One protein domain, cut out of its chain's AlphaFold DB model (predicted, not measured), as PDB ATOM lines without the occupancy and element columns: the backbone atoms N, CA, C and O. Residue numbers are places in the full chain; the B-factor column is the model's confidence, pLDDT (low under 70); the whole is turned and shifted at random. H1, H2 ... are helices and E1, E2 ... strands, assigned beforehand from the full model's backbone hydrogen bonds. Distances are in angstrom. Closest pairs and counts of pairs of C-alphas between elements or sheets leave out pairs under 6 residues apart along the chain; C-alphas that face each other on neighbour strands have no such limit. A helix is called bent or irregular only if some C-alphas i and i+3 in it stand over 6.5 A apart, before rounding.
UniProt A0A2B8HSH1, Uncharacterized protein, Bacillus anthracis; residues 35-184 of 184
ATOM      1  N   THR A  35     -52.204 -47.060 -54.425       91.00
ATOM      2  CA  THR A  35     -53.355 -47.970 -54.461       91.00
ATOM      3  C   THR A  35     -54.116 -47.838 -55.784       91.00
ATOM      4  O   THR A  35     -53.995 -46.854 -56.517       91.00
ATOM      5  N   ASN A  36     -54.929 -48.844 -56.116       88.31
ATOM      6  CA  ASN A  36     -55.707 -48.860 -57.367       88.31
ATOM      7  C   ASN A  36     -56.763 -47.742 -57.474       88.31
ATOM      8  O   ASN A  36     -57.196 -47.407 -58.579       88.31
ATOM      9  N   ASP A  37     -57.199 -47.231 -56.329       88.00
ATOM     10  CA  ASP A  37     -58.204 -46.191 -56.099       88.00
ATOM     11  C   ASP A  37     -57.564 -44.878 -55.601       88.00
ATOM     12  O   ASP A  37     -58.214 -44.095 -54.916       88.00
ATOM     13  N   PHE A  38     -56.283 -44.655 -55.911       89.75
ATOM     14  CA  PHE A  38     -55.528 -43.483 -55.469       89.75
ATOM     15  C   PHE A  38     -56.161 -42.149 -55.896       89.75
ATOM     16  O   PHE A  38     -56.566 -41.974 -57.049       89.75
ATOM     17  N   ILE A  39     -56.164 -41.188 -54.969       89.12
ATOM     18  CA  ILE A  39     -56.702 -39.836 -55.143       89.12
ATOM     19  C   ILE A  39     -55.559 -38.811 -55.111       89.12
ATOM     20  O   ILE A  39     -54.695 -38.850 -54.237       89.12
ATOM     21  N   TYR A  40     -55.558 -37.868 -56.056       87.94
ATOM     22  CA  TYR A  40     -54.607 -36.755 -56.078       87.94
ATOM     23  C   TYR A  40     -55.325 -35.409 -56.133       87.94
ATOM     24  O   TYR A  40     -55.895 -35.042 -57.164       87.94
ATOM     25  N   ASN A  41     -55.237 -34.650 -55.044       84.88
ATOM     26  CA  ASN A  41     -55.829 -33.325 -54.920       84.88
ATOM     27  C   ASN A  41     -54.758 -32.259 -55.176       84.88
ATOM     28  O   ASN A  41     -54.224 -31.643 -54.259       84.88
ATOM     29  N   GLN A  42     -54.442 -32.006 -56.449       79.38
ATOM     30  CA  GLN A  42     -53.390 -31.053 -56.836       79.38
ATOM     31  C   GLN A  42     -53.573 -29.643 -56.240       79.38
ATOM     32  O   GLN A  42     -52.585 -28.957 -55.989       79.38
ATOM     33  N   ASN A  43     -54.820 -29.208 -56.030       78.69
ATOM     34  CA  ASN A  43     -55.135 -27.885 -55.478       78.69
ATOM     35  C   ASN A  43     -54.831 -27.765 -53.976       78.69
ATOM     36  O   ASN A  43     -54.678 -26.652 -53.485       78.69
ATOM     37  N   GLU A  44     -54.786 -28.893 -53.271       74.56
ATOM     38  CA  GLU A  44     -54.542 -28.977 -51.827       74.56
ATOM     39  C   GLU A  44     -53.059 -29.170 -51.515       74.56
ATOM     40  O   GLU A  44     -52.582 -28.751 -50.465       74.56
ATOM     41  N   VAL A  45     -52.303 -29.727 -52.464       71.56
ATOM     42  CA  VAL A  45     -50.851 -29.832 -52.343       71.56
ATOM     43  C   VAL A  45     -50.261 -28.446 -52.180       71.56
ATOM     44  O   VAL A  45     -50.283 -27.621 -53.102       71.56
ATOM     45  N   ASN A  46     -49.631 -28.209 -51.033       63.78
ATOM     46  CA  ASN A  46     -48.809 -27.029 -50.870       63.78
ATOM     47  C   ASN A  46     -47.618 -27.142 -51.839       63.78
ATOM     48  O   ASN A  46     -46.657 -27.874 -51.579       63.78
ATOM     49  N   MET A  47     -47.713 -26.451 -52.987       52.94
ATOM     50  CA  MET A  47     -46.945 -26.731 -54.216       52.94
ATOM     51  C   MET A  47     -45.421 -26.799 -54.031       52.94
ATOM     52  O   MET A  47     -44.735 -27.351 -54.887       52.94
ATOM     53  N   GLN A  48     -44.871 -26.241 -52.948       56.09
ATOM     54  CA  GLN A  48     -43.428 -26.232 -52.699       56.09
ATOM     55  C   GLN A  48     -42.948 -27.215 -51.627       56.09
ATOM     56  O   GLN A  48     -41.826 -27.699 -51.743       56.09
ATOM     57  N   ASN A  49     -43.728 -27.542 -50.597       61.38
ATOM     58  CA  ASN A  49     -43.183 -28.291 -49.455       61.38
ATOM     59  C   ASN A  49     -43.412 -29.800 -49.568       61.38
ATOM     60  O   ASN A  49     -42.492 -30.575 -49.328       61.38
ATOM     61  N   GLU A  50     -44.591 -30.238 -49.997       63.94
ATOM     62  CA  GLU A  50     -44.922 -31.668 -50.009       63.94
ATOM     63  C   GLU A  50     -44.348 -32.402 -51.223       63.94
ATOM     64  O   GLU A  50     -43.770 -33.481 -51.081       63.94
ATOM     65  N   VAL A  51     -44.402 -31.781 -52.408       63.34
ATOM     66  CA  VAL A  51     -43.831 -32.350 -53.645       63.34
ATOM     67  C   VAL A  51     -42.323 -32.576 -53.507       63.34
ATOM     68  O   VAL A  51     -41.804 -33.605 -53.939       63.34
ATOM     69  N   ASN A  52     -41.617 -31.649 -52.857       69.19
ATOM     70  CA  ASN A  52     -40.173 -31.753 -52.638       69.19
ATOM     71  C   ASN A  52     -39.794 -32.863 -51.643       69.19
ATOM     72  O   ASN A  52     -38.680 -33.386 -51.708       69.19
ATOM     73  N   LEU A  53     -40.703 -33.242 -50.741       75.38
ATOM     74  CA  LEU A  53     -40.474 -34.289 -49.742       75.38
ATOM     75  C   LEU A  53     -40.933 -35.677 -50.216       75.38
ATOM     76  O   LEU A  53     -40.522 -36.687 -49.642       75.38
ATOM     77  N   LEU A  54     -41.693 -35.751 -51.313       81.00
ATOM     78  CA  LEU A  54     -42.211 -37.001 -51.869       81.00
ATOM     79  C   LEU A  54     -41.132 -38.074 -52.133       81.00
ATOM     80  O   LEU A  54     -41.376 -39.239 -51.810       81.00
ATOM     81  N   PRO A  55     -39.920 -37.760 -52.643       87.38
ATOM     82  CA  PRO A  55     -38.858 -38.764 -52.777       87.38
ATOM     83  C   PRO A  55     -38.400 -39.353 -51.433       87.38
ATOM     84  O   PRO A  55     -38.110 -40.549 -51.340       87.38
ATOM     85  N   ALA A  56     -38.356 -38.533 -50.378       85.94
ATOM     86  CA  ALA A  56     -37.999 -38.986 -49.037       85.94
ATOM     87  C   ALA A  56     -39.094 -39.890 -48.451       85.94
ATOM     88  O   ALA A  56     -38.779 -40.937 -47.885       85.94
ATOM     89  N   TYR A  57     -40.370 -39.545 -48.656       87.94
ATOM     90  CA  TYR A  57     -41.499 -40.370 -48.214       87.94
ATOM     91  C   TYR A  57     -41.550 -41.712 -48.930       87.94
ATOM     92  O   TYR A  57     -41.642 -42.741 -48.271       87.94
ATOM     93  N   GLN A  58     -41.390 -41.733 -50.255       93.19
ATOM     94  CA  GLN A  58     -41.314 -42.982 -51.019       93.19
ATOM     95  C   GLN A  58     -40.146 -43.863 -50.564       93.19
ATOM     96  O   GLN A  58     -40.294 -45.076 -50.421       93.19
ATOM     97  N   SER A  59     -38.987 -43.258 -50.279       94.06
ATOM     98  CA  SER A  59     -37.829 -43.986 -49.747       94.06
ATOM     99  C   SER A  59     -38.125 -44.606 -48.377       94.06
ATOM    100  O   SER A  59     -37.747 -45.750 -48.126       94.06
ATOM    101  N   LEU A  60     -38.830 -43.878 -47.505       94.06
ATOM    102  CA  LEU A  60     -39.244 -44.381 -46.198       94.06
ATOM    103  C   LEU A  60     -40.291 -45.499 -46.318       94.06
ATOM    104  O   LEU A  60     -40.140 -46.519 -45.653       94.06
ATOM    105  N   VAL A  61     -41.296 -45.351 -47.187       95.44
ATOM    106  CA  VAL A  61     -42.299 -46.395 -47.465       95.44
ATOM    107  C   VAL A  61     -41.621 -47.672 -47.959       95.44
ATOM    108  O   VAL A  61     -41.854 -48.741 -47.402       95.44
ATOM    109  N   ASN A  62     -40.714 -47.568 -48.934       96.44
ATOM    110  CA  ASN A  62     -39.950 -48.710 -49.442       96.44
ATOM    111  C   ASN A  62     -39.136 -49.406 -48.347       96.44
ATOM    112  O   ASN A  62     -39.132 -50.635 -48.254       96.44
ATOM    113  N   TYR A  63     -38.449 -48.623 -47.513       96.31
ATOM    114  CA  TYR A  63     -37.700 -49.154 -46.382       96.31
ATOM    115  C   TYR A  63     -38.623 -49.903 -45.410       96.31
ATOM    116  O   TYR A  63     -38.334 -51.041 -45.055       96.31
ATOM    117  N   ILE A  64     -39.749 -49.301 -45.016       95.81
ATOM    118  CA  ILE A  64     -40.706 -49.920 -44.093       95.81
ATOM    119  C   ILE A  64     -41.301 -51.202 -44.688       95.81
ATOM    120  O   ILE A  64     -41.274 -52.232 -44.020       95.81
ATOM    121  N   ASN A  65     -41.748 -51.180 -45.945       95.62
ATOM    122  CA  ASN A  65     -42.301 -52.357 -46.619       95.62
ATOM    123  C   ASN A  65     -41.316 -53.522 -46.655       95.62
ATOM    124  O   ASN A  65     -41.691 -54.659 -46.374       95.62
ATOM    125  N   LYS A  66     -40.038 -53.238 -46.917       96.12
ATOM    126  CA  LYS A  66     -38.989 -54.255 -46.895       96.12
ATOM    127  C   LYS A  66     -38.741 -54.817 -45.493       96.12
ATOM    128  O   LYS A  66     -38.662 -56.031 -45.339       96.12
ATOM    129  N   GLU A  67     -38.574 -53.956 -44.493       96.44
ATOM    130  CA  GLU A  67     -38.191 -54.381 -43.139       96.44
ATOM    131  C   GLU A  67     -39.334 -55.069 -42.384       96.44
ATOM    132  O   GLU A  67     -39.094 -55.989 -41.605       96.44
ATOM    133  N   TYR A  68     -40.577 -54.646 -42.624       92.75
ATOM    134  CA  TYR A  68     -41.758 -55.133 -41.906       92.75
ATOM    135  C   TYR A  68     -42.623 -56.092 -42.730       92.75
ATOM    136  O   TYR A  68     -43.650 -56.551 -42.231       92.75
ATOM    137  N   ASN A  69     -42.207 -56.429 -43.960       92.56
ATOM    138  CA  ASN A  69     -42.976 -57.248 -44.905       92.56
ATOM    139  C   ASN A  69     -44.425 -56.737 -45.072       92.56
ATOM    140  O   ASN A  69     -45.378 -57.518 -45.112       92.56
ATOM    141  N   SER A  70     -44.578 -55.411 -45.108       92.44
ATOM    142  CA  SER A  70     -45.850 -54.707 -45.297       92.44
ATOM    143  C   SER A  70     -46.056 -54.316 -46.759       92.44
ATOM    144  O   SER A  70     -45.145 -54.425 -47.583       92.44
ATOM    145  N   ASN A  71     -47.254 -53.834 -47.084       93.44
ATOM    146  CA  ASN A  71     -47.584 -53.308 -48.407       93.44
ATOM    147  C   ASN A  71     -48.241 -51.924 -48.301       93.44
ATOM    148  O   ASN A  71     -49.301 -51.675 -48.875       93.44
ATOM    149  N   LEU A  72     -47.609 -51.023 -47.540       94.31
ATOM    150  CA  LEU A  72     -48.029 -49.628 -47.432       94.31
ATOM    151  C   LEU A  72     -47.903 -48.942 -48.791       94.31
ATOM    152  O   LEU A  72     -46.827 -48.927 -49.394       94.31
ATOM    153  N   LYS A  73     -48.998 -48.332 -49.233       94.25
ATOM    154  CA  LYS A  73     -49.098 -47.570 -50.472       94.25
ATOM    155  C   LYS A  73     -49.845 -46.270 -50.246       94.25
ATOM    156  O   LYS A  73     -50.762 -46.214 -49.432       94.25
ATOM    157  N   PHE A  74     -49.478 -45.245 -51.001       93.06
ATOM    158  CA  PHE A  74     -50.208 -43.989 -51.059       93.06
ATOM    159  C   PHE A  74     -51.600 -44.238 -51.625       93.06
ATOM    160  O   PHE A  74     -51.752 -44.731 -52.742       93.06
ATOM    161  N   SER A  75     -52.616 -43.884 -50.852       91.44
ATOM    162  CA  SER A  75     -54.000 -43.852 -51.314       91.44
ATOM    163  C   SER A  75     -54.494 -42.453 -51.617       91.44
ATOM    164  O   SER A  75     -55.457 -42.298 -52.356       91.44
ATOM    165  N   GLU A  76     -53.846 -41.444 -51.048       89.88
ATOM    166  CA  GLU A  76     -54.215 -40.054 -51.255       89.88
ATOM    167  C   GLU A  76     -52.996 -39.154 -51.085       89.88
ATOM    168  O   GLU A  76     -52.168 -39.407 -50.206       89.88
ATOM    169  N   ILE A  77     -52.894 -38.122 -51.924       87.69
ATOM    170  CA  ILE A  77     -51.981 -36.987 -51.751       87.69
ATOM    171  C   ILE A  77     -52.778 -35.695 -51.993       87.69
ATOM    172  O   ILE A  77     -53.361 -35.528 -53.067       87.69
ATOM    173  N   GLY A  78     -52.776 -34.800 -51.004       85.69
ATOM    174  CA  GLY A  78     -53.538 -33.543 -50.938       85.69
ATOM    175  C   GLY A  78     -52.782 -32.522 -50.088       85.69
ATOM    176  O   GLY A  78     -51.649 -32.242 -50.434       85.69
ATOM    177  N   GLU A  79     -53.338 -32.036 -48.969       79.62
ATOM    178  CA  GLU A  79     -52.626 -31.211 -47.945       79.62
ATOM    179  C   GLU A  79     -51.586 -32.012 -47.113       79.62
ATOM    180  O   GLU A  79     -51.155 -31.649 -46.013       79.62
ATOM    181  N   GLY A  80     -51.236 -33.192 -47.603       85.25
ATOM    182  CA  GLY A  80     -50.656 -34.280 -46.851       85.25
ATOM    183  C   GLY A  80     -50.720 -35.566 -47.660       85.25
ATOM    184  O   GLY A  80     -50.848 -35.556 -48.888       85.25
ATOM    185  N   PHE A  81     -50.650 -36.703 -46.980       89.00
ATOM    186  CA  PHE A  81     -50.847 -37.991 -47.621       89.00
ATOM    187  C   PHE A  81     -51.455 -39.037 -46.699       89.00
ATOM    188  O   PHE A  81     -51.284 -39.025 -45.479       89.00
ATOM    189  N   THR A  82     -52.091 -40.012 -47.334       92.06
ATOM    190  CA  THR A  82     -52.646 -41.192 -46.679       92.06
ATOM    191  C   THR A  82     -51.961 -42.442 -47.218       92.06
ATOM    192  O   THR A  82     -51.832 -42.609 -48.431       92.06
ATOM    193  N   LEU A  83     -51.535 -43.330 -46.318       93.88
ATOM    194  CA  LEU A  83     -51.041 -44.669 -46.620       93.88
ATOM    195  C   LEU A  83     -52.052 -45.730 -46.175       93.88
ATOM    196  O   LEU A  83     -52.601 -45.656 -45.071       93.88
ATOM    197  N   ARG A  84     -52.223 -46.757 -47.005       92.88
ATOM    198  CA  ARG A  84     -52.953 -47.991 -46.691       92.88
ATOM    199  C   ARG A  84     -52.074 -49.202 -46.973       92.88
ATOM    200  O   ARG A  84     -51.383 -49.234 -47.988       92.88
ATOM    201  N   ASP A  85     -52.102 -50.183 -46.086       90.19
ATOM    202  CA  ASP A  85     -51.523 -51.501 -46.300       90.19
ATOM    203  C   ASP A  85     -52.558 -52.394 -46.989       90.19
ATOM    204  O   ASP A  85     -53.514 -52.855 -46.365       90.19
ATOM    205  N   GLU A  86     -52.377 -52.663 -48.284       82.81
ATOM    206  CA  GLU A  86     -53.345 -53.475 -49.041       82.81
ATOM    207  C   GLU A  86     -53.399 -54.944 -48.575       82.81
ATOM    208  O   GLU A  86     -54.309 -55.675 -48.968       82.81
ATOM    209  N   ASN A  87     -52.452 -55.396 -47.742       81.38
ATOM    210  CA  ASN A  87     -52.480 -56.744 -47.172       81.38
ATOM    211  C   ASN A  87     -53.348 -56.841 -45.908       81.38
ATOM    212  O   ASN A  87     -53.667 -57.952 -45.474       81.38
ATOM    213  N   LEU A  88     -53.713 -55.715 -45.288       74.50
ATOM    214  CA  LEU A  88     -54.514 -55.709 -44.071       74.50
ATOM    215  C   LEU A  88     -56.003 -55.584 -44.408       74.50
ATOM    216  O   LEU A  88     -56.461 -54.640 -45.044       74.50
ATOM    217  N   TYR A  89     -56.780 -56.561 -43.940       53.19
ATOM    218  CA  TYR A  89     -58.226 -56.630 -44.137       53.19
ATOM    219  C   TYR A  89     -58.943 -55.659 -43.181       53.19
ATOM    220  O   TYR A  89     -59.517 -56.064 -42.174       53.19
ATOM    221  N   ASN A  90     -58.860 -54.358 -43.456       59.03
ATOM    222  CA  ASN A  90     -59.739 -53.339 -42.882       59.03
ATOM    223  C   ASN A  90     -59.919 -52.225 -43.919       59.03
ATOM    224  O   ASN A  90     -59.146 -51.274 -43.977       59.03
ATOM    225  N   SER A  91     -60.941 -52.376 -44.760       53.53
ATOM    226  CA  SER A  91     -61.149 -51.598 -45.988       53.53
ATOM    227  C   SER A  91     -61.563 -50.138 -45.788       53.53
ATOM    228  O   SER A  91     -61.668 -49.409 -46.770       53.53
ATOM    229  N   ASP A  92     -61.775 -49.694 -44.547       57.22
ATOM    230  CA  ASP A  92     -62.489 -48.439 -44.280       57.22
ATOM    231  C   ASP A  92     -61.625 -47.397 -43.546       57.22
ATOM    232  O   ASP A  92     -62.104 -46.309 -43.224       57.22
ATOM    233  N   ARG A  93     -60.362 -47.715 -43.218       70.00
ATOM    234  CA  ARG A  93     -59.456 -46.821 -42.471       70.00
ATOM    235  C   ARG A  93     -58.070 -46.747 -43.112       70.00
ATOM    236  O   ARG A  93     -57.667 -47.644 -43.844       70.00
ATOM    237  N   PHE A  94     -57.348 -45.668 -42.817       85.31
ATOM    238  CA  PHE A  94     -55.938 -45.506 -43.166       85.31
ATOM    239  C   PHE A  94     -55.023 -46.230 -42.170       85.31
ATOM    240  O   PHE A  94     -55.380 -46.417 -41.003       85.31
ATOM    241  N   ASP A  95     -53.814 -46.574 -42.612       91.38
ATOM    242  CA  ASP A  95     -52.739 -47.043 -41.735       91.38
ATOM    243  C   ASP A  95     -51.878 -45.887 -41.248       91.38
ATOM    244  O   ASP A  95     -51.536 -45.831 -40.070       91.38
ATOM    245  N   VAL A  96     -51.585 -44.935 -42.135       92.56
ATOM    246  CA  VAL A  96     -50.968 -43.655 -41.787       92.56
ATOM    247  C   VAL A  96     -51.718 -42.548 -42.509       92.56
ATOM    248  O   VAL A  96     -52.015 -42.675 -43.690       92.56
ATOM    249  N   HIS A  97     -51.999 -41.457 -41.819       92.00
ATOM    250  CA  HIS A  97     -52.437 -40.210 -42.423       92.00
ATOM    251  C   HIS A  97     -51.574 -39.094 -41.859       92.00
ATOM    252  O   HIS A  97     -51.314 -39.079 -40.655       92.00
ATOM    253  N   ALA A  98     -51.087 -38.207 -42.712       89.44
ATOM    254  CA  ALA A  98     -50.182 -37.167 -42.278       89.44
ATOM    255  C   ALA A  98     -50.336 -35.884 -43.072       89.44
ATOM    256  O   ALA A  98     -50.441 -35.924 -44.292       89.44
ATOM    257  N   GLU A  99     -50.244 -34.766 -42.371       86.25
ATOM    258  CA  GLU A  99     -50.419 -33.426 -42.914       86.25
ATOM    259  C   GLU A  99     -49.244 -32.539 -42.508       86.25
ATOM    260  O   GLU A  99     -48.741 -32.596 -41.378       86.25
ATOM    261  N   LEU A 100     -48.799 -31.706 -43.449       74.25
ATOM    262  CA  LEU A 100     -47.739 -30.726 -43.238       74.25
ATOM    263  C   LEU A 100     -48.324 -29.324 -43.306       74.25
ATOM    264  O   LEU A 100     -48.466 -28.704 -44.357       74.25
ATOM    265  N   HIS A 101     -48.605 -28.796 -42.129       73.75
ATOM    266  CA  HIS A 101     -49.194 -27.487 -41.953       73.75
ATOM    267  C   HIS A 101     -48.146 -26.376 -42.066       73.75
ATOM    268  O   HIS A 101     -46.940 -26.557 -41.843       73.75
ATOM    269  N   SER A 102     -48.619 -25.167 -42.379       66.00
ATOM    270  CA  SER A 102     -47.777 -23.967 -42.389       66.00
ATOM    271  C   SER A 102     -47.027 -23.787 -41.058       66.00
ATOM    272  O   SER A 102     -47.544 -24.101 -39.985       66.00
ATOM    273  N   GLY A 103     -45.788 -23.290 -41.124       62.22
ATOM    274  CA  GLY A 103     -44.948 -23.115 -39.935       62.22
ATOM    275  C   GLY A 103     -44.228 -24.382 -39.460       62.22
ATOM    276  O   GLY A 103     -43.797 -24.414 -38.316       62.22
ATOM    277  N   ASN A 104     -44.051 -25.392 -40.322       66.31
ATOM    278  CA  ASN A 104     -43.399 -26.675 -40.002       66.31
ATOM    279  C   ASN A 104     -44.129 -27.474 -38.910       66.31
ATOM    280  O   ASN A 104     -43.497 -28.176 -38.118       66.31
ATOM    281  N   ASN A 105     -45.453 -27.344 -38.872       75.50
ATOM    282  CA  ASN A 105     -46.314 -28.145 -38.019       75.50
ATOM    283  C   ASN A 105     -46.612 -29.461 -38.744       75.50
ATOM    284  O   ASN A 105     -47.050 -29.447 -39.891       75.50
ATOM    285  N   LEU A 106     -46.358 -30.589 -38.095       81.00
ATOM    286  CA  LEU A 106     -46.629 -31.915 -38.641       81.00
ATOM    287  C   LEU A 106     -47.677 -32.594 -37.773       81.00
ATOM    288  O   LEU A 106     -47.463 -32.745 -36.573       81.00
ATOM    289  N   GLU A 107     -48.735 -33.089 -38.397       88.25
ATOM    290  CA  GLU A 107     -49.700 -33.969 -37.746       88.25
ATOM    291  C   GLU A 107     -49.646 -35.344 -38.417       88.25
ATOM    292  O   GLU A 107     -49.684 -35.444 -39.637       88.25
ATOM    293  N   ILE A 108     -49.502 -36.411 -37.628       90.81
ATOM    294  CA  ILE A 108     -49.531 -37.802 -38.096       90.81
ATOM    295  C   ILE A 108     -50.525 -38.580 -37.247       90.81
ATOM    296  O   ILE A 108     -50.416 -38.610 -36.025       90.81
ATOM    297  N   ALA A 109     -51.437 -39.291 -37.893       91.94
ATOM    298  CA  ALA A 109     -52.238 -40.344 -37.300       91.94
ATOM    299  C   ALA A 109     -51.766 -41.698 -37.836       91.94
ATOM    300  O   ALA A 109     -51.610 -41.868 -39.042       91.94
ATOM    301  N   ALA A 110     -51.573 -42.680 -36.960       93.06
ATOM    302  CA  ALA A 110     -51.174 -44.026 -37.344       93.06
ATOM    303  C   ALA A 110     -52.013 -45.089 -36.639       93.06
ATOM    304  O   ALA A 110     -52.321 -44.975 -35.451       93.06
ATOM    305  N   ASN A 111     -52.356 -46.148 -37.366       92.19
ATOM    306  CA  ASN A 111     -52.983 -47.334 -36.805       92.19
ATOM    307  C   ASN A 111     -51.959 -48.097 -35.962       92.19
ATOM    308  O   ASN A 111     -51.059 -48.738 -36.505       92.19
ATOM    309  N   TYR A 112     -52.095 -48.055 -34.633       89.12
ATOM    310  CA  TYR A 112     -51.109 -48.681 -33.751       89.12
ATOM    311  C   TYR A 112     -51.147 -50.215 -33.795       89.12
ATOM    312  O   TYR A 112     -50.216 -50.866 -33.326       89.12
ATOM    313  N   ASN A 113     -52.195 -50.810 -34.379       87.94
ATOM    314  CA  ASN A 113     -52.253 -52.253 -34.620       87.94
ATOM    315  C   ASN A 113     -51.412 -52.675 -35.834       87.94
ATOM    316  O   ASN A 113     -51.123 -53.861 -35.996       87.94
ATOM    317  N   ASN A 114     -50.998 -51.724 -36.678       90.62
ATOM    318  CA  ASN A 114     -50.075 -51.962 -37.776       90.62
ATOM    319  C   ASN A 114     -48.655 -51.534 -37.369       90.62
ATOM    320  O   ASN A 114     -48.323 -50.349 -37.332       90.62
ATOM    321  N   LYS A 115     -47.781 -52.515 -37.115       90.56
ATOM    322  CA  LYS A 115     -46.378 -52.261 -36.742       90.56
ATOM    323  C   LYS A 115     -45.633 -51.420 -37.782       90.56
ATOM    324  O   LYS A 115     -44.837 -50.568 -37.402       90.56
ATOM    325  N   ALA A 116     -45.910 -51.624 -39.071       92.88
ATOM    326  CA  ALA A 116     -45.292 -50.850 -40.143       92.88
ATOM    327  C   ALA A 116     -45.700 -49.369 -40.073       92.88
ATOM    328  O   ALA A 116     -44.856 -48.492 -40.244       92.88
ATOM    329  N   ALA A 117     -46.962 -49.081 -39.740       92.62
ATOM    330  CA  ALA A 117     -47.461 -47.718 -39.559       92.62
ATOM    331  C   ALA A 117     -46.839 -47.012 -38.340       92.62
ATOM    332  O   ALA A 117     -46.420 -45.851 -38.427       92.62
ATOM    333  N   VAL A 118     -46.723 -47.718 -37.210       91.56
ATOM    334  CA  VAL A 118     -46.054 -47.206 -35.997       91.56
ATOM    335  C   VAL A 118     -44.591 -46.874 -36.291       91.56
ATOM    336  O   VAL A 118     -44.096 -45.803 -35.938       91.56
ATOM    337  N   GLU A 119     -43.894 -47.759 -36.995       92.19
ATOM    338  CA  GLU A 119     -42.473 -47.608 -37.307       92.19
ATOM    339  C   GLU A 119     -42.198 -46.550 -38.373       92.19
ATOM    340  O   GLU A 119     -41.227 -45.793 -38.257       92.19
ATOM    341  N   PHE A 120     -43.087 -46.426 -39.360       92.81
ATOM    342  CA  PHE A 120     -43.097 -45.300 -40.287       92.81
ATOM    343  C   PHE A 120     -43.165 -43.975 -39.519       92.81
ATOM    344  O   PHE A 120     -42.305 -43.108 -39.695       92.81
ATOM    345  N   THR A 121     -44.122 -43.863 -38.594       89.44
ATOM    346  CA  THR A 121     -44.330 -42.674 -37.756       89.44
ATOM    347  C   THR A 121     -43.084 -42.352 -36.931       89.44
ATOM    348  O   THR A 121     -42.559 -41.240 -37.012       89.44
ATOM    349  N   LYS A 122     -42.523 -43.340 -36.217       87.56
ATOM    350  CA  LYS A 122     -41.290 -43.176 -35.424       87.56
ATOM    351  C   LYS A 122     -40.120 -42.675 -36.269       87.56
ATOM    352  O   LYS A 122     -39.389 -41.782 -35.832       87.56
ATOM    353  N   LYS A 123     -39.917 -43.234 -37.466       87.00
ATOM    354  CA  LYS A 123     -38.796 -42.863 -38.346       87.00
ATOM    355  C   LYS A 123     -38.974 -41.496 -38.975       87.00
ATOM    356  O   LYS A 123     -38.000 -40.748 -39.035       87.00
ATOM    357  N   TRP A 124     -40.184 -41.150 -39.398       83.88
ATOM    358  CA  TRP A 124     -40.439 -39.826 -39.945       83.88
ATOM    359  C   TRP A 124     -40.231 -38.750 -38.884       83.88
ATOM    360  O   TRP A 124     -39.419 -37.848 -39.078       83.88
ATOM    361  N   ILE A 125     -40.832 -38.909 -37.710       78.56
ATOM    362  CA  ILE A 125     -40.590 -38.022 -36.574       78.56
ATOM    363  C   ILE A 125     -39.089 -37.919 -36.272       78.56
ATOM    364  O   ILE A 125     -38.559 -36.819 -36.143       78.56
ATOM    365  N   SER A 126     -38.379 -39.052 -36.227       77.75
ATOM    366  CA  SER A 126     -36.928 -39.083 -35.996       77.75
ATOM    367  C   SER A 126     -36.142 -38.303 -37.054       77.75
ATOM    368  O   SER A 126     -35.151 -37.662 -36.713       77.75
ATOM    369  N   SER A 127     -36.581 -38.312 -38.318       75.62
ATOM    370  CA  SER A 127     -35.969 -37.525 -39.402       75.62
ATOM    371  C   SER A 127     -36.124 -36.014 -39.207       75.62
ATOM    372  O   SER A 127     -35.298 -35.243 -39.691       75.62
ATOM    373  N   LEU A 128     -37.124 -35.602 -38.426       69.50
ATOM    374  CA  LEU A 128     -37.343 -34.223 -37.998       69.50
ATOM    375  C   LEU A 128     -36.612 -33.900 -36.690       69.50
ATOM    376  O   LEU A 128     -36.743 -32.792 -36.179       69.50
ATOM    377  N   THR A 129     -35.829 -34.828 -36.131       60.56
ATOM    378  CA  THR A 129     -35.051 -34.638 -34.896       60.56
ATOM    379  C   THR A 129     -33.537 -34.662 -35.176       60.56
ATOM    380  O   THR A 129     -33.073 -35.452 -36.000       60.56
ATOM    381  N   PRO A 130     -32.712 -33.841 -34.497       56.53
ATOM    382  CA  PRO A 130     -31.262 -33.929 -34.582       56.53
ATOM    383  C   PRO A 130     -30.759 -35.281 -34.075       56.53
ATOM    384  O   PRO A 130     -31.193 -35.780 -33.034       56.53
ATOM    385  N   LYS A 131     -29.767 -35.840 -34.776       56.03
ATOM    386  CA  LYS A 131     -29.077 -37.068 -34.359       56.03
ATOM    387  C   LYS A 131     -28.529 -36.916 -32.934       56.03
ATOM    388  O   LYS A 131     -27.790 -35.976 -32.656       56.03
ATOM    389  N   GLY A 132     -28.865 -37.863 -32.057       52.78
ATOM    390  CA  GLY A 132     -28.372 -37.917 -30.674       52.78
ATOM    391  C   GLY A 132     -29.417 -37.628 -29.592       52.78
ATOM    392  O   GLY A 132     -29.094 -37.748 -28.412       52.78
ATOM    393  N   GLN A 133     -30.662 -37.294 -29.954       57.09
ATOM    394  CA  GLN A 133     -31.766 -37.286 -28.990       57.09
ATOM    395  C   GLN A 133     -32.311 -38.699 -28.735       57.09
ATOM    396  O   GLN A 133     -32.168 -39.600 -29.564       57.09
ATOM    397  N   ARG A 134     -32.900 -38.899 -27.548       54.75
ATOM    398  CA  ARG A 134     -33.468 -40.183 -27.119       54.75
ATOM    399  C   ARG A 134     -34.546 -40.606 -28.125       54.75
ATOM    400  O   ARG A 134     -35.454 -39.829 -28.413       54.75
ATOM    401  N   GLN A 135     -34.424 -41.820 -28.666       59.62
ATOM    402  CA  GLN A 135     -35.434 -42.381 -29.564       59.62
ATOM    403  C   GLN A 135     -36.787 -42.424 -28.855       59.62
ATOM    404  O   GLN A 135     -36.864 -42.716 -27.658       59.62
ATOM    405  N   TRP A 136     -37.838 -42.103 -29.598       66.12
ATOM    406  CA  TRP A 136     -39.186 -42.054 -29.062       66.12
ATOM    407  C   TRP A 136     -39.655 -43.457 -28.693       66.12
ATOM    408  O   TRP A 136     -39.560 -44.392 -29.490       66.12
ATOM    409  N   LYS A 137     -40.185 -43.588 -27.481       76.06
ATOM    410  CA  LYS A 137     -40.694 -44.837 -26.912       76.06
ATOM    411  C   LYS A 137     -42.180 -45.018 -27.239       76.06
ATOM    412  O   LYS A 137     -42.983 -45.271 -26.355       76.06
ATOM    413  N   LEU A 138     -42.548 -44.833 -28.511       80.25
ATOM    414  CA  LEU A 138     -43.952 -44.865 -28.938       80.25
ATOM    415  C   LEU A 138     -44.616 -46.210 -28.600       80.25
ATOM    416  O   LEU A 138     -45.755 -46.217 -28.152       80.25
ATOM    417  N   ASP A 139     -43.882 -47.319 -28.736       85.19
ATOM    418  CA  ASP A 139     -44.376 -48.656 -28.382       85.19
ATOM    419  C   ASP A 139     -44.664 -48.786 -26.883       85.19
ATOM    420  O   ASP A 139     -45.716 -49.300 -26.514       85.19
ATOM    421  N   ASP A 140     -43.765 -48.281 -26.027       85.44
ATOM    422  CA  ASP A 140     -43.948 -48.310 -24.569       85.44
ATOM    423  C   ASP A 140     -45.205 -47.510 -24.182       85.44
ATOM    424  O   ASP A 140     -46.020 -47.995 -23.406       85.44
ATOM    425  N   LEU A 141     -45.402 -46.325 -24.777       82.56
ATOM    426  CA  LEU A 141     -46.573 -45.474 -24.525       82.56
ATOM    427  C   LEU A 141     -47.885 -46.121 -24.993       82.56
ATOM    428  O   LEU A 141     -48.905 -46.036 -24.303       82.56
ATOM    429  N   ILE A 142     -47.869 -46.768 -26.164       83.62
ATOM    430  CA  ILE A 142     -49.014 -47.530 -26.681       83.62
ATOM    431  C   ILE A 142     -49.344 -48.681 -25.729       83.62
ATOM    432  O   ILE A 142     -50.504 -48.830 -25.341       83.62
ATOM    433  N   GLN A 143     -48.342 -49.465 -25.326       86.69
ATOM    434  CA  GLN A 143     -48.544 -50.619 -24.454       86.69
ATOM    435  C   GLN A 143     -49.030 -50.203 -23.062       86.69
ATOM    436  O   GLN A 143     -49.990 -50.779 -22.563       86.69
ATOM    437  N   GLU A 144     -48.444 -49.160 -22.472       84.38
ATOM    438  CA  GLU A 144     -48.877 -48.613 -21.183       84.38
ATOM    439  C   GLU A 144     -50.337 -48.139 -21.233       84.38
ATOM    440  O   GLU A 144     -51.124 -48.440 -20.336       84.38
ATOM    441  N   SER A 145     -50.735 -47.468 -22.320       83.19
ATOM    442  CA  SER A 145     -52.126 -47.043 -22.514       83.19
ATOM    443  C   SER A 145     -53.082 -48.241 -22.582       83.19
ATOM    444  O   SER A 145     -54.150 -48.216 -21.966       83.19
ATOM    445  N   ILE A 146     -52.703 -49.304 -23.305       84.06
ATOM    446  CA  ILE A 146     -53.477 -50.552 -23.398       84.06
ATOM    447  C   ILE A 146     -53.612 -51.207 -22.018       84.06
ATOM    448  O   ILE A 146     -54.725 -51.561 -21.615       84.06
ATOM    449  N   ASP A 147     -52.502 -51.341 -21.293       86.25
ATOM    450  CA  ASP A 147     -52.438 -52.014 -19.994       86.25
ATOM    451  C   ASP A 147     -53.286 -51.286 -18.942       86.25
ATOM    452  O   ASP A 147     -54.047 -51.917 -18.200       86.25
ATOM    453  N   ASN A 148     -53.233 -49.952 -18.934       81.94
ATOM    454  CA  ASN A 148     -53.973 -49.117 -17.988       81.94
ATOM    455  C   ASN A 148     -55.460 -48.952 -18.351       81.94
ATOM    456  O   ASN A 148     -56.235 -48.437 -17.541       81.94
ATOM    457  N   LYS A 149     -55.888 -49.406 -19.542       72.25
ATOM    458  CA  LYS A 149     -57.263 -49.264 -20.066       72.25
ATOM    459  C   LYS A 149     -57.797 -47.831 -19.956       72.25
ATOM    460  O   LYS A 149     -59.005 -47.634 -19.779       72.25
ATOM    461  N   GLU A 150     -56.914 -46.835 -20.021       63.84
ATOM    462  CA  GLU A 150     -57.314 -45.441 -19.877       63.84
ATOM    463  C   GLU A 150     -58.254 -45.088 -21.023       63.84
ATOM    464  O   GLU A 150     -57.921 -45.194 -22.207       63.84
ATOM    465  N   LYS A 151     -59.484 -44.710 -20.669       53.50
ATOM    466  CA  LYS A 151     -60.466 -44.242 -21.639       53.50
ATOM    467  C   LYS A 151     -59.954 -42.943 -22.245       53.50
ATOM    468  O   LYS A 151     -60.178 -41.876 -21.690       53.50
ATOM    469  N   SER A 152     -59.333 -43.082 -23.414       55.69
ATOM    470  CA  SER A 152     -59.116 -42.061 -24.442       55.69
ATOM    471  C   SER A 152     -58.382 -40.800 -23.977       55.69
ATOM    472  O   SER A 152     -58.978 -39.945 -23.328       55.69
ATOM    473  N   LEU A 153     -57.148 -40.650 -24.479       55.00
ATOM    474  CA  LEU A 153     -56.276 -39.466 -24.432       55.00
ATOM    475  C   LEU A 153     -55.147 -39.519 -23.383       55.00
ATOM    476  O   LEU A 153     -55.131 -38.744 -22.432       55.00
ATOM    477  N   TYR A 154     -54.131 -40.345 -23.636       57.22
ATOM    478  CA  TYR A 154     -52.804 -40.119 -23.056       57.22
ATOM    479  C   TYR A 154     -52.108 -38.993 -23.822       57.22
ATOM    480  O   TYR A 154     -51.966 -39.122 -25.034       57.22
ATOM    481  N   ALA A 155     -51.722 -37.898 -23.156       60.78
ATOM    482  CA  ALA A 155     -51.087 -36.744 -23.793       60.78
ATOM    483  C   ALA A 155     -49.716 -36.425 -23.187       60.78
ATOM    484  O   ALA A 155     -49.635 -35.755 -22.159       60.78
ATOM    485  N   GLU A 156     -48.638 -36.829 -23.856       63.72
ATOM    486  CA  GLU A 156     -47.274 -36.440 -23.481       63.72
ATOM    487  C   GLU A 156     -46.720 -35.370 -24.412       63.72
ATOM    488  O   GLU A 156     -46.905 -35.444 -25.626       63.72
ATOM    489  N   THR A 157     -46.036 -34.371 -23.839       64.56
ATOM    490  CA  THR A 157     -45.287 -33.366 -24.601       64.56
ATOM    491  C   THR A 157     -43.789 -33.596 -24.460       64.56
ATOM    492  O   THR A 157     -43.237 -33.433 -23.372       64.56
ATOM    493  N   HIS A 158     -43.113 -33.898 -25.564       65.94
ATOM    494  CA  HIS A 158     -41.659 -34.047 -25.600       65.94
ATOM    495  C   HIS A 158     -41.012 -32.882 -26.331       65.94
ATOM    496  O   HIS A 158     -41.476 -32.478 -27.391       65.94
ATOM    497  N   THR A 159     -39.899 -32.369 -25.811       62.84
ATOM    498  CA  THR A 159     -39.025 -31.479 -26.583       62.84
ATOM    499  C   THR A 159     -38.235 -32.326 -27.573       62.84
ATOM    500  O   THR A 159     -37.446 -33.177 -27.176       62.84
ATOM    501  N   VAL A 160     -38.466 -32.086 -28.858       59.59
ATOM    502  CA  VAL A 160     -37.926 -32.856 -29.987       59.59
ATOM    503  C   VAL A 160     -36.669 -32.190 -30.557       59.59
ATOM    504  O   VAL A 160     -35.746 -32.839 -31.047       59.59
ATOM    505  N   GLN A 161     -36.622 -30.862 -30.447       60.69
ATOM    506  CA  GLN A 161     -35.481 -29.993 -30.722       60.69
ATOM    507  C   GLN A 161     -35.513 -28.816 -29.744       60.69
ATOM    508  O   GLN A 161     -36.563 -28.531 -29.177       60.69
ATOM    509  N   LYS A 162     -34.421 -28.041 -29.635       60.19
ATOM    510  CA  LYS A 162     -34.407 -26.769 -28.878       60.19
ATOM    511  C   LYS A 162     -35.587 -25.844 -29.214       60.19
ATOM    512  O   LYS A 162     -35.964 -25.057 -28.357       60.19
ATOM    513  N   ASN A 163     -36.150 -25.993 -30.420       67.06
ATOM    514  CA  ASN A 163     -37.255 -25.200 -30.940       67.06
ATOM    515  C   ASN A 163     -38.477 -26.038 -31.375       67.06
ATOM    516  O   ASN A 163     -39.236 -25.530 -32.180       67.06
ATOM    517  N   TYR A 164     -38.654 -27.298 -30.948       69.62
ATOM    518  CA  TYR A 164     -39.837 -28.101 -31.317       69.62
ATOM    519  C   TYR A 164     -40.358 -28.944 -30.148       69.62
ATOM    520  O   TYR A 164     -39.574 -29.511 -29.380       69.62
ATOM    521  N   LYS A 165     -41.682 -29.073 -30.057       78.38
ATOM    522  CA  LYS A 165     -42.426 -29.945 -29.146       78.38
ATOM    523  C   LYS A 165     -43.246 -30.952 -29.937       78.38
ATOM    524  O   LYS A 165     -43.767 -30.617 -30.990       78.38
ATOM    525  N   ALA A 166     -43.412 -32.148 -29.396       79.19
ATOM    526  CA  ALA A 166     -44.352 -33.126 -29.905       79.19
ATOM    527  C   ALA A 166     -45.368 -33.504 -28.851       79.19
ATOM    528  O   ALA A 166     -44.975 -33.829 -27.736       79.19
ATOM    529  N   ARG A 167     -46.640 -33.507 -29.231       83.94
ATOM    530  CA  ARG A 167     -47.758 -34.015 -28.455       83.94
ATOM    531  C   ARG A 167     -48.177 -35.366 -29.021       83.94
ATOM    532  O   ARG A 167     -48.505 -35.459 -30.196       83.94
ATOM    533  N   ILE A 168     -48.196 -36.394 -28.183       83.88
ATOM    534  CA  ILE A 168     -48.666 -37.735 -28.557       83.88
ATOM    535  C   ILE A 168     -50.052 -37.931 -27.960       83.88
ATOM    536  O   ILE A 168     -50.256 -37.548 -26.819       83.88
ATOM    537  N   VAL A 169     -50.997 -38.489 -28.709       86.12
ATOM    538  CA  VAL A 169     -52.358 -38.793 -28.263       86.12
ATOM    539  C   VAL A 169     -52.731 -40.214 -28.664       86.12
ATOM    540  O   VAL A 169     -52.785 -40.525 -29.848       86.12
ATOM    541  N   ILE A 170     -53.046 -41.074 -27.695       85.75
ATOM    542  CA  ILE A 170     -53.462 -42.459 -27.971       85.75
ATOM    543  C   ILE A 170     -54.980 -42.600 -27.818       85.75
ATOM    544  O   ILE A 170     -55.556 -42.305 -26.767       85.75
ATOM    545  N   LEU A 171     -55.639 -43.059 -28.885       85.38
ATOM    546  CA  LEU A 171     -57.078 -43.313 -28.952       85.38
ATOM    547  C   LEU A 171     -57.326 -44.820 -29.066       85.38
ATOM    548  O   LEU A 171     -57.502 -45.356 -30.165       85.38
ATOM    549  N   LEU A 172     -57.362 -45.501 -27.917       82.81
ATOM    550  CA  LEU A 172     -57.486 -46.961 -27.840       82.81
ATOM    551  C   LEU A 172     -58.700 -47.494 -28.610       82.81
ATOM    552  O   LEU A 172     -58.537 -48.380 -29.443       82.81
ATOM    553  N   GLU A 173     -59.881 -46.899 -28.417       83.75
ATOM    554  CA  GLU A 173     -61.128 -47.314 -29.081       83.75
ATOM    555  C   GLU A 173     -61.072 -47.199 -30.611       83.75
ATOM    556  O   GLU A 173     -61.758 -47.927 -31.328       83.75
ATOM    557  N   LYS A 174     -60.245 -46.282 -31.128       84.12
ATOM    558  CA  LYS A 174     -60.062 -46.096 -32.570       84.12
ATOM    559  C   LYS A 174     -58.913 -46.929 -33.134       84.12
ATOM    560  O   LYS A 174     -58.815 -47.032 -34.353       84.12
ATOM    561  N   GLY A 175     -58.075 -47.528 -32.289       87.56
ATOM    562  CA  GLY A 175     -56.864 -48.202 -32.751       87.56
ATOM    563  C   GLY A 175     -55.796 -47.232 -33.266       87.56
ATOM    564  O   GLY A 175     -54.980 -47.631 -34.088       87.56
ATOM    565  N   LEU A 176     -55.829 -45.958 -32.851       89.25
ATOM    566  CA  LEU A 176     -54.993 -44.900 -33.428       89.25
ATOM    567  C   LEU A 176     -54.057 -44.259 -32.406       89.25
ATOM    568  O   LEU A 176     -54.425 -44.052 -31.247       89.25
ATOM    569  N   VAL A 177     -52.874 -43.881 -32.877       89.19
ATOM    570  CA  VAL A 177     -51.981 -42.930 -32.221       89.19
ATOM    571  C   VAL A 177     -51.853 -41.687 -33.093       89.19
ATOM    572  O   VAL A 177     -51.661 -41.787 -34.300       89.19
ATOM    573  N   TYR A 178     -51.988 -40.520 -32.482       89.44
ATOM    574  CA  TYR A 178     -51.814 -39.216 -33.102       89.44
ATOM    575  C   TYR A 178     -50.539 -38.581 -32.563       89.44
ATOM    576  O   TYR A 178     -50.270 -38.637 -31.365       89.44
ATOM    577  N   VAL A 179     -49.765 -37.963 -33.440       87.25
ATOM    578  CA  VAL A 179     -48.571 -37.204 -33.101       87.25
ATOM    579  C   VAL A 179     -48.658 -35.846 -33.772       87.25
ATOM    580  O   VAL A 179     -48.768 -35.760 -34.986       87.25
ATOM    581  N   ASP A 180     -48.568 -34.799 -32.969       86.56
ATOM    582  CA  ASP A 180     -48.567 -33.404 -33.398       86.56
ATOM    583  C   ASP A 180     -47.219 -32.779 -33.024       86.56
ATOM    584  O   ASP A 180     -46.889 -32.682 -31.842       86.56
ATOM    585  N   VAL A 181     -46.410 -32.408 -34.014       80.75
ATOM    586  CA  VAL A 181     -45.081 -31.811 -33.843       80.75
ATOM    587  C   VAL A 181     -45.131 -30.346 -34.255       80.75
ATOM    588  O   VAL A 181     -45.431 -30.033 -35.403       80.75
ATOM    589  N   LYS A 182     -44.782 -29.446 -33.334       81.19
ATOM    590  CA  LYS A 182     -44.868 -27.990 -33.508       81.19
ATOM    591  C   LYS A 182     -43.573 -27.301 -33.101       81.19
ATOM    592  O   LYS A 182     -42.919 -27.775 -32.167       81.19
ATOM    593  N   PRO A 183     -43.194 -26.178 -33.730       72.81
ATOM    594  CA  PRO A 183     -42.157 -25.316 -33.194       72.81
ATOM    595  C   PRO A 183     -42.512 -24.800 -31.788       72.81
ATOM    596  O   PRO A 183     -43.684 -24.710 -31.419       72.81
ATOM    597  N   LEU A 184     -41.487 -24.489 -30.995       71.19
ATOM    598  CA  LEU A 184     -41.575 -23.895 -29.658       71.19
ATOM    599  C   LEU A 184     -41.831 -22.391 -29.691       71.19
ATOM    600  O   LEU A 184     -41.244 -21.715 -30.564       71.19
TER     601      LEU A 184
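AT A GLANCE: This is residues 35 to 184 of the 184 residues of an uncharacterized protein of Bacillus anthracis (UniProt A0A2B8HSH1). One twisted sheet of eight strands forms a wall, and three helices cover one of its faces: H1 over the E2 and E3 part, H2 in the middle with the sheet curling round it, and H3 over E7 towards the other edge. The printed part has 150 residues, with three named helices and eight named strands in the order E1, H1, E2, E3, E4, E5, H2, H3, E6, E7, E8. The sheet is mixed, in the order E1, E2, E3, E4, E5, E8, E7, E6, and the class is mixed, helices and strands, in two layers. The whole is compact and rounded, with a radius of gyration of the C-alphas of 15.1 A and spans of 40 by 38 by 27 A.

IN THESE COORDINATES: E1, residues 35 to 40, begins at C-alpha 35 (-53.355, -47.970, -54.461). H1, residues 50 to 68, is 25.0 A long, has a kink of 31 degrees near residue 57, and is irregular, with C-alphas 52 and 55 7.1 A apart. E2, residues 72 to 77, E3, residues 80 to 85, E4, residues 96 to 101, and E5, residues 105 to 111, follow. H2, residues 115 to 127, is 18.2 A long and begins at C-alpha 115 (-46.378, -52.261, -36.742); H3 is residues 138 to 148, 15.4 A. E6, residues 154 to 161, 21.5 A, E7, residues 164 to 171, 23.1 A, and E8, residues 176 to 183, 23.4 A, come last, E8 ending at C-alpha 183 (-42.157, -25.316, -33.194).

HOW THE PARTS SIT: Edge strand E1 is parallel to E2, with N 39 and O 75 at 2.9 A; E1, H1 and E2 form a strand-helix-strand unit, two parallel neighbour strands with a helix between, its crossover left-handed. E2 to E5 form a meander, each strand the antiparallel neighbour of the one before, and so do E6 to E8. E5 and E8 are antiparallel, with N 179 and O 108 at 2.7 A. H1 runs along the strands, at a height over the sheet of 9.5 A. H1 touches H2 with residues 60 to 68 alone, closest at the C-alphas of Tyr 68 and Ala 116, 5.8 A, at a steep tilt of 46 degrees. H2 and H3 only just touch, with 3 pairs of C-alphas within 8 A, the closest Lys 122 and Leu 138, 7.2 A. H3 runs slantwise to the strands, at 37 degrees to E7 on the local plane. Every O i to N i+4 pair is within hydrogen-bond range in H2 and H3, and 13 of 15 in H1.

THE WHOLE: The C-alphas farthest apart, of Met 47 and Asn 148, are 43.2 A from each other. The printed part has no cut, and no link is long. Its mean pLDDT is 79.8, with residues 46 to 52, 89 to 92, 102 to 104, 128 to 136 and 150 to 164 under 70.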